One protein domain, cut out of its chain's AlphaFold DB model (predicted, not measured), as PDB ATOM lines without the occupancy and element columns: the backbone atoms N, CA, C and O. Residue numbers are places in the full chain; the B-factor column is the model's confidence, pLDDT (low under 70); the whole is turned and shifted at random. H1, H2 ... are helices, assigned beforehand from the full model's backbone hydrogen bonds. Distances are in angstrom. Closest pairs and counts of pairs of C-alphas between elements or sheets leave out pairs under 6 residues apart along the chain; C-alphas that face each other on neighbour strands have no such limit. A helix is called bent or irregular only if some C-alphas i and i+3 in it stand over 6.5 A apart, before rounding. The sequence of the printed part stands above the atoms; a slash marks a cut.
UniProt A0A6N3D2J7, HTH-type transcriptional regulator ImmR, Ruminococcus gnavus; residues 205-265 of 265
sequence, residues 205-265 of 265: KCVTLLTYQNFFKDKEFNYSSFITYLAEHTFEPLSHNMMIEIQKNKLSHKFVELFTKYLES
ATOM      1  N   LYS A 205     159.916 165.003 189.142       67.56
ATOM      2  CA  LYS A 205     159.038 166.124 188.763       67.56
ATOM      3  C   LYS A 205     159.293 167.392 189.593       67.56
ATOM      4  O   LYS A 205     158.725 168.428 189.275       67.56
ATOM      5  N   CYS A 206     160.119 167.312 190.638       61.22
ATOM      6  CA  CYS A 206     160.193 168.329 191.691       61.22
ATOM      7  C   CYS A 206     161.517 169.106 191.740       61.22
ATOM      8  O   CYS A 206     161.622 170.053 192.513       61.22
ATOM      9  N   VAL A 207     162.540 168.723 190.965       72.00
ATOM     10  CA  VAL A 207     163.865 169.374 190.966       72.00
ATOM     11  C   VAL A 207     164.462 169.444 189.558       72.00
ATOM     12  O   VAL A 207     164.114 168.649 188.685       72.00
ATOM     13  N   THR A 208     165.388 170.381 189.330       78.25
ATOM     14  CA  THR A 208     166.114 170.490 188.054       78.25
ATOM     15  C   THR A 208     166.963 169.246 187.780       78.25
ATOM     16  O   THR A 208     167.393 168.547 188.699       78.25
ATOM     17  N   LEU A 209     167.246 168.976 186.501       73.62
ATOM     18  CA  LEU A 209     167.988 167.783 186.076       73.62
ATOM     19  C   LEU A 209     169.393 167.697 186.706       73.62
ATOM     20  O   LEU A 209     169.821 166.613 187.092       73.62
ATOM     21  N   LEU A 210     170.085 168.835 186.833       74.25
ATOM     22  CA  LEU A 210     171.438 168.924 187.394       74.25
ATOM     23  C   LEU A 210     171.447 168.559 188.888       74.25
ATOM     24  O   LEU A 210     172.241 167.742 189.344       74.25
ATOM     25  N   THR A 211     170.491 169.109 189.636       74.25
ATOM     26  CA  THR A 211     170.286 168.818 191.056       74.25
ATOM     27  C   THR A 211     169.839 167.374 191.272       74.25
ATOM     28  O   THR A 211     170.345 166.695 192.160       74.25
ATOM     29  N   TYR A 212     168.936 166.878 190.423       77.06
ATOM     30  CA  TYR A 212     168.478 165.493 190.456       77.06
ATOM     31  C   TYR A 212     169.643 164.509 190.332       77.06
ATOM     32  O   TYR A 212     169.687 163.533 191.071       77.06
ATOM     33  N   GLN A 213     170.602 164.769 189.438       78.88
ATOM     34  CA  GLN A 213     171.777 163.912 189.238       78.88
ATOM     35  C   GLN A 213     172.691 163.853 190.471       78.88
ATOM     36  O   GLN A 213     173.208 162.782 190.780       78.88
ATOM     37  N   ASN A 214     172.812 164.949 191.228       79.38
ATOM     38  CA  ASN A 214     173.622 165.006 192.453       79.38
ATOM     39  C   ASN A 214     173.080 164.124 193.592       79.38
ATOM     40  O   ASN A 214     173.789 163.846 194.558       79.38
ATOM     41  N   PHE A 215     171.833 163.656 193.487       80.81
ATOM     42  CA  PHE A 215     171.229 162.740 194.457       80.81
ATOM     43  C   PHE A 215     171.547 161.273 194.188       80.81
ATOM     44  O   PHE A 215     171.089 160.409 194.933       80.81
ATOM     45  N   PHE A 216     172.307 160.971 193.138       79.81
ATOM     46  CA  PHE A 216     172.674 159.609 192.787       79.81
ATOM     47  C   PHE A 216     174.180 159.422 192.926       79.81
ATOM     48  O   PHE A 216     174.973 160.201 192.405       79.81
ATOM     49  N   LYS A 217     174.576 158.351 193.614       78.38
ATOM     50  CA  LYS A 217     175.961 157.885 193.686       78.38
ATOM     51  C   LYS A 217     175.974 156.434 193.218       78.38
ATOM     52  O   LYS A 217     175.127 155.659 193.644       78.38
ATOM     53  N   ASP A 218     176.852 156.098 192.275       76.00
ATOM     54  CA  ASP A 218     176.937 154.756 191.675       76.00
ATOM     55  C   ASP A 218     175.604 154.240 191.089       76.00
ATOM     56  O   ASP A 218     175.276 153.062 191.164       76.00
ATOM     57  N   LYS A 219     174.817 155.146 190.479       70.94
ATOM     58  CA  LYS A 219     173.455 154.909 189.946       70.94
ATOM     59  C   LYS A 219     172.397 154.539 190.995       70.94
ATOM     60  O   LYS A 219     171.234 154.365 190.630       70.94
ATOM     61  N   GLU A 220     172.748 154.503 192.275       74.06
ATOM     62  CA  GLU A 220     171.799 154.355 193.371       74.06
ATOM     63  C   GLU A 220     171.413 155.708 193.959       74.06
ATOM     64  O   GLU A 220     172.211 156.642 194.050       74.06
ATOM     65  N   PHE A 221     170.147 155.821 194.354       78.81
ATOM     66  CA  PHE A 221     169.641 157.026 194.990       78.81
ATOM     67  C   PHE A 221     170.240 157.173 196.392       78.81
ATOM     68  O   PHE A 221     169.901 156.430 197.320       78.81
ATOM     69  N   ASN A 222     171.100 158.172 196.552       81.75
ATOM     70  CA  ASN A 222     171.714 158.530 197.813       81.75
ATOM     71  C   ASN A 222     170.782 159.458 198.597       81.75
ATOM     72  O   ASN A 222     170.831 160.686 198.504       81.75
ATOM     73  N   TYR A 223     169.938 158.833 199.416       77.62
ATOM     74  CA  TYR A 223     169.000 159.536 200.286       77.62
ATOM     75  C   TYR A 223     169.692 160.525 201.239       77.62
ATOM     76  O   TYR A 223     169.121 161.563 201.553       77.62
ATOM     77  N   SER A 224     170.920 160.234 201.681       78.25
ATOM     78  CA  SER A 224     171.667 161.125 202.576       78.25
ATOM     79  C   SER A 224     172.026 162.433 201.870       78.25
ATOM     80  O   SER A 224     171.677 163.503 202.355       78.25
ATOM     81  N   SER A 225     172.611 162.353 200.671       78.06
ATOM     82  CA  SER A 225     172.944 163.528 199.851       78.06
ATOM     83  C   SER A 225     171.709 164.346 199.474       78.06
ATOM     84  O   SER A 225     171.745 165.572 199.537       78.06
ATOM     85  N   PHE A 226     170.601 163.678 199.147       78.12
ATOM     86  CA  PHE A 226     169.314 164.330 198.905       78.12
ATOM     87  C   PHE A 226     168.820 165.121 200.124       78.12
ATOM     88  O   PHE A 226     168.451 166.288 200.010       78.12
ATOM     89  N   ILE A 227     168.840 164.504 201.307       74.94
ATOM     90  CA  ILE A 227     168.378 165.142 202.542       74.94
ATOM     91  C   ILE A 227     169.305 166.280 202.980       74.94
ATOM     92  O   ILE A 227     168.807 167.299 203.459       74.94
ATOM     93  N   THR A 228     170.620 166.140 202.799       77.94
ATOM     94  CA  THR A 228     171.595 167.197 203.100       77.94
ATOM     95  C   THR A 228     171.405 168.402 202.186       77.94
ATOM     96  O   THR A 228     171.266 169.512 202.686       77.94
ATOM     97  N   TYR A 229     171.271 168.185 200.874       81.44
ATOM     98  CA  TYR A 229     170.990 169.255 199.912       81.44
ATOM     99  C   TYR A 229     169.709 170.021 200.261       81.44
ATOM    100  O   TYR A 229     169.693 171.251 200.265       81.44
ATOM    101  N   LEU A 230     168.632 169.301 200.603       75.62
ATOM    102  CA  LEU A 230     167.391 169.933 201.042       75.62
ATOM    103  C   LEU A 230     167.603 170.755 202.312       75.62
ATOM    104  O   LEU A 230     167.089 171.863 202.403       75.62
ATOM    105  N   ALA A 231     168.348 170.246 203.291       73.00
ATOM    106  CA  ALA A 231     168.613 170.985 204.517       73.00
ATOM    107  C   ALA A 231     169.414 172.269 204.247       73.00
ATOM    108  O   ALA A 231     169.004 173.330 204.702       73.00
ATOM    109  N   GLU A 232     170.496 172.197 203.478       74.62
ATOM    110  CA  GLU A 232     171.397 173.331 203.230       74.62
ATOM    111  C   GLU A 232     170.740 174.438 202.402       74.62
ATOM    112  O   GLU A 232     170.866 175.614 202.732       74.62
ATOM    113  N   HIS A 233     169.978 174.080 201.367       70.88
ATOM    114  CA  HIS A 233     169.408 175.069 200.448       70.88
ATOM    115  C   HIS A 233     168.013 175.559 200.819       70.88
ATOM    116  O   HIS A 233     167.558 176.555 200.262       70.88
ATOM    117  N   THR A 234     167.325 174.894 201.748       67.38
ATOM    118  CA  THR A 234     166.008 175.358 202.204       67.38
ATOM    119  C   THR A 234     166.058 175.974 203.593       67.38
ATOM    120  O   THR A 234     165.211 176.802 203.898       67.38
ATOM    121  N   PHE A 235     167.034 175.641 204.446       62.78
ATOM    122  CA  PHE A 235     166.993 176.073 205.843       62.78
ATOM    123  C   PHE A 235     167.134 177.583 206.029       62.78
ATOM    124  O   PHE A 235     166.334 178.127 206.777       62.78
ATOM    125  N   GLU A 236     168.085 178.260 205.379       57.19
ATOM    126  CA  GLU A 236     168.235 179.719 205.522       57.19
ATOM    127  C   GLU A 236     167.084 180.523 204.894       57.19
ATOM    128  O   GLU A 236     166.508 181.360 205.588       57.19
ATOM    129  N   PRO A 237     166.656 180.257 203.646       54.31
ATOM    130  CA  PRO A 237     165.495 180.938 203.079       54.31
ATOM    131  C   PRO A 237     164.223 180.665 203.887       54.31
ATOM    132  O   PRO A 237     163.464 181.587 204.172       54.31
ATOM    133  N   LEU A 238     164.009 179.420 204.331       55.94
ATOM    134  CA  LEU A 238     162.866 179.082 205.178       55.94
ATOM    135  C   LEU A 238     163.008 179.627 206.597       55.94
ATOM    136  O   LEU A 238     161.984 179.846 207.221       55.94
ATOM    137  N   SER A 239     164.211 179.828 207.141       59.12
ATOM    138  CA  SER A 239     164.396 180.418 208.471       59.12
ATOM    139  C   SER A 239     164.201 181.929 208.431       59.12
ATOM    140  O   SER A 239     163.571 182.466 209.333       59.12
ATOM    141  N   HIS A 240     164.644 182.603 207.369       53.66
ATOM    142  CA  HIS A 240     164.356 184.011 207.125       53.66
ATOM    143  C   HIS A 240     162.862 184.228 206.866       53.66
ATOM    144  O   HIS A 240     162.240 185.042 207.548       53.66
ATOM    145  N   ASN A 241     162.258 183.425 205.984       54.09
ATOM    146  CA  ASN A 241     160.812 183.424 205.782       54.09
ATOM    147  C   ASN A 241     160.082 183.074 207.076       54.09
ATOM    148  O   ASN A 241     159.116 183.742 207.390       54.09
ATOM    149  N   MET A 242     160.569 182.125 207.882       61.38
ATOM    150  CA  MET A 242     160.007 181.818 209.203       61.38
ATOM    151  C   MET A 242     160.160 182.986 210.174       61.38
ATOM    152  O   MET A 242     159.266 183.206 210.972       61.38
ATOM    153  N   MET A 243     161.255 183.745 210.148       53.78
ATOM    154  CA  MET A 243     161.412 184.931 210.991       53.78
ATOM    155  C   MET A 243     160.444 186.028 210.566       53.78
ATOM    156  O   MET A 243     159.790 186.608 211.428       53.78
ATOM    157  N   ILE A 244     160.285 186.259 209.262       62.31
ATOM    158  CA  ILE A 244     159.239 187.129 208.719       62.31
ATOM    159  C   ILE A 244     157.861 186.602 209.131       62.31
ATOM    160  O   ILE A 244     157.040 187.377 209.597       62.31
ATOM    161  N   GLU A 245     157.623 185.296 209.060       64.50
ATOM    162  CA  GLU A 245     156.356 184.664 209.423       64.50
ATOM    163  C   GLU A 245     156.098 184.725 210.932       64.50
ATOM    164  O   GLU A 245     154.974 184.930 211.362       64.50
ATOM    165  N   ILE A 246     157.132 184.638 211.770       64.62
ATOM    166  CA  ILE A 246     157.055 184.859 213.218       64.62
ATOM    167  C   ILE A 246     156.732 186.324 213.497       64.62
ATOM    168  O   ILE A 246     155.920 186.600 214.375       64.62
ATOM    169  N   GLN A 247     157.347 187.270 212.785       64.81
ATOM    170  CA  GLN A 247     157.041 188.693 212.942       64.81
ATOM    171  C   GLN A 247     155.624 189.014 212.455       64.81
ATOM    172  O   GLN A 247     154.896 189.702 213.162       64.81
ATOM    173  N   LYS A 248     155.186 188.437 211.330       67.81
ATOM    174  CA  LYS A 248     153.801 188.499 210.846       67.81
ATOM    175  C   LYS A 248     152.834 187.884 211.848       67.81
ATOM    176  O   LYS A 248     151.822 188.498 212.145       67.81
ATOM    177  N   ASN A 249     153.156 186.729 212.426       67.62
ATOM    178  CA  ASN A 249     152.328 186.081 213.443       67.62
ATOM    179  C   ASN A 249     152.268 186.903 214.734       67.62
ATOM    180  O   ASN A 249     151.199 187.038 215.318       67.62
ATOM    181  N   LYS A 250     153.379 187.510 215.163       70.44
ATOM    182  CA  LYS A 250     153.400 188.446 216.298       70.44
ATOM    183  C   LYS A 250     152.568 189.692 216.012       70.44
ATOM    184  O   LYS A 250     151.841 190.138 216.894       70.44
ATOM    185  N   LEU A 251     152.672 190.249 214.807       73.00
ATOM    186  CA  LEU A 251     151.893 191.407 214.376       73.00
ATOM    187  C   LEU A 251     150.401 191.064 214.299       73.00
ATOM    188  O   LEU A 251     149.592 191.797 214.850       73.00
ATOM    189  N   SER A 252     150.060 189.923 213.702       72.69
ATOM    190  CA  SER A 252     148.705 189.374 213.631       72.69
ATOM    191  C   SER A 252     148.125 189.165 215.027       72.69
ATOM    192  O   SER A 252     147.046 189.661 215.323       72.69
ATOM    193  N   HIS A 253     148.876 188.538 215.935       75.50
ATOM    194  CA  HIS A 253     148.434 188.336 217.313       75.50
ATOM    195  C   HIS A 253     148.195 189.661 218.045       75.50
ATOM    196  O   HIS A 253     147.146 189.833 218.655       75.50
ATOM    197  N   LYS A 254     149.118 190.624 217.929       75.38
ATOM    198  CA  LYS A 254     148.940 191.970 218.497       75.38
ATOM    199  C   LYS A 254     147.739 192.699 217.903       75.38
ATOM    200  O   LYS A 254     147.032 193.390 218.628       75.38
ATOM    201  N   PHE A 255     147.515 192.563 216.598       77.81
ATOM    202  CA  PHE A 255     146.360 193.147 215.929       77.81
ATOM    203  C   PHE A 255     145.058 192.521 216.441       77.81
ATOM    204  O   PHE A 255     144.131 193.244 216.783       77.81
ATOM    205  N   VAL A 256     145.015 191.193 216.580       71.00
ATOM    206  CA  VAL A 256     143.874 190.460 217.148       71.00
ATOM    207  C   VAL A 256     143.611 190.870 218.596       71.00
ATOM    208  O   VAL A 256     142.461 191.107 218.955       71.00
ATOM    209  N   GLU A 257     144.646 190.989 219.427       73.44
ATOM    210  CA  GLU A 257     144.521 191.440 220.817       73.44
ATOM    211  C   GLU A 257     143.964 192.871 220.886       73.44
ATOM    212  O   GLU A 257     143.000 193.131 221.604       73.44
ATOM    213  N   LEU A 258     144.521 193.788 220.086       76.81
ATOM    214  CA  LEU A 258     144.063 195.174 220.005       76.81
ATOM    215  C   LEU A 258     142.608 195.264 219.526       76.81
ATOM    216  O   LEU A 258     141.822 196.027 220.085       76.81
ATOM    217  N   PHE A 259     142.246 194.478 218.515       72.06
ATOM    218  CA  PHE A 259     140.897 194.447 217.963       72.06
ATOM    219  C   PHE A 259     139.889 193.835 218.942       72.06
ATOM    220  O   PHE A 259     138.794 194.360 219.100       72.06
ATOM    221  N   THR A 260     140.274 192.781 219.666       67.88
ATOM    222  CA  THR A 260     139.452 192.195 220.738       67.88
ATOM    223  C   THR A 260     139.180 193.233 221.821       67.88
ATOM    224  O   THR A 260     138.029 193.466 222.175       67.88
ATOM    225  N   LYS A 261     140.223 193.946 222.263       69.06
ATOM    226  CA  LYS A 261     140.092 195.036 223.232       69.06
ATOM    227  C   LYS A 261     139.163 196.156 222.746       69.06
ATOM    228  O   LYS A 261     138.447 196.722 223.560       69.06
ATOM    229  N   TYR A 262     139.179 196.476 221.450       71.94
ATOM    230  CA  TYR A 262     138.261 197.448 220.845       71.94
ATOM    231  C   TYR A 262     136.803 196.967 220.846       71.94
ATOM    232  O   TYR A 262     135.905 197.750 221.121       71.94
ATOM    233  N   LEU A 263     136.553 195.686 220.560       63.28
ATOM    234  CA  LEU A 263     135.195 195.132 220.602       63.28
ATOM    235  C   LEU A 263     134.626 195.043 222.029       63.28
ATOM    236  O   LEU A 263     133.408 195.012 222.196       63.28
ATOM    237  N   GLU A 264     135.492 194.970 223.039       65.81
ATOM    238  CA  GLU A 264     135.120 194.909 224.458       65.81
ATOM    239  C   GLU A 264     134.968 196.290 225.128       65.81
ATOM    240  O   GLU A 264     134.430 196.357 226.236       65.81
ATOM    241  N   SER A 265     135.459 197.368 224.500       62.66
ATOM    242  CA  SER A 265     135.445 198.746 225.027       62.66
ATOM    243  C   SER A 265     134.198 199.530 224.646       62.66
ATOM    244  O   SER A 265     133.673 200.243 225.529       62.66
TER     245      SER A 265
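This is residues 205 to 265 of the 265 residues of the protein "HTH-type transcriptional regulator ImmR" of Ruminococcus gnavus (UniProt A0A6N3D2J7). One long helix, H2, bends near its beginning, and its long second arm, H2b, sticks out as a bare shaft from a small, loose head made of the short helix H1, the loop of residues 215 to 222 and the first arm, H2a. The arm H2b makes most of the length, with residues 230 to 265 standing free at one end and residues 205 to 210 standing free at the head. The printed part has 61 residues, with two named helices in the order H1, H2 and no named strand; the class is all helix. The whole is extended, with a radius of gyration of the C-alphas of 20.8 A, and a rod in outline, spanning 69 by 20 by 15 A.

H2, residues 223 to 264, was assigned as one helix by its hydrogen bonds but is bent: C-alphas 233 and 236 are 7.0 A apart. Arm H2a, residues 223 to 233, measures 15.5 A from first to last C-alpha, beginning at (169.000, 159.536, 200.286). Arm H2b, residues 236 to 264, measures 41.1 A and ends at (135.120, 194.909, 224.458). H1, residues 209 to 214, measures 9.0 A and begins at (167.988, 167.783, 186.076).

H2a and H2b stand at a steep tilt of 60 degrees. H1 and H2a are close but not clearly touching; their closest C-alphas, those of Asn 214 and Ser 225, are 7.6 A apart. They run opposite ways at a steep tilt of 64 degrees. H1 and H2b are apart. In H1, H2a and H2b every O i to N i+4 pair is within hydrogen-bond range. Between H1 and H2, residues 216 to 217 pair with residues 220 to 221, antiparallel.

The two C-alphas farthest apart, those of Asp 218 and Ser 265, are 69.1 A apart. The printed part has no cut and ends at residue 265, the chain's last. The link from H1 to H2, 8 residues, is short. The mean pLDDT of the printed part is 70.6, and 23 residues are under 70: 205 to 206, 234 to 249, 260 to 261 and 263 to 265.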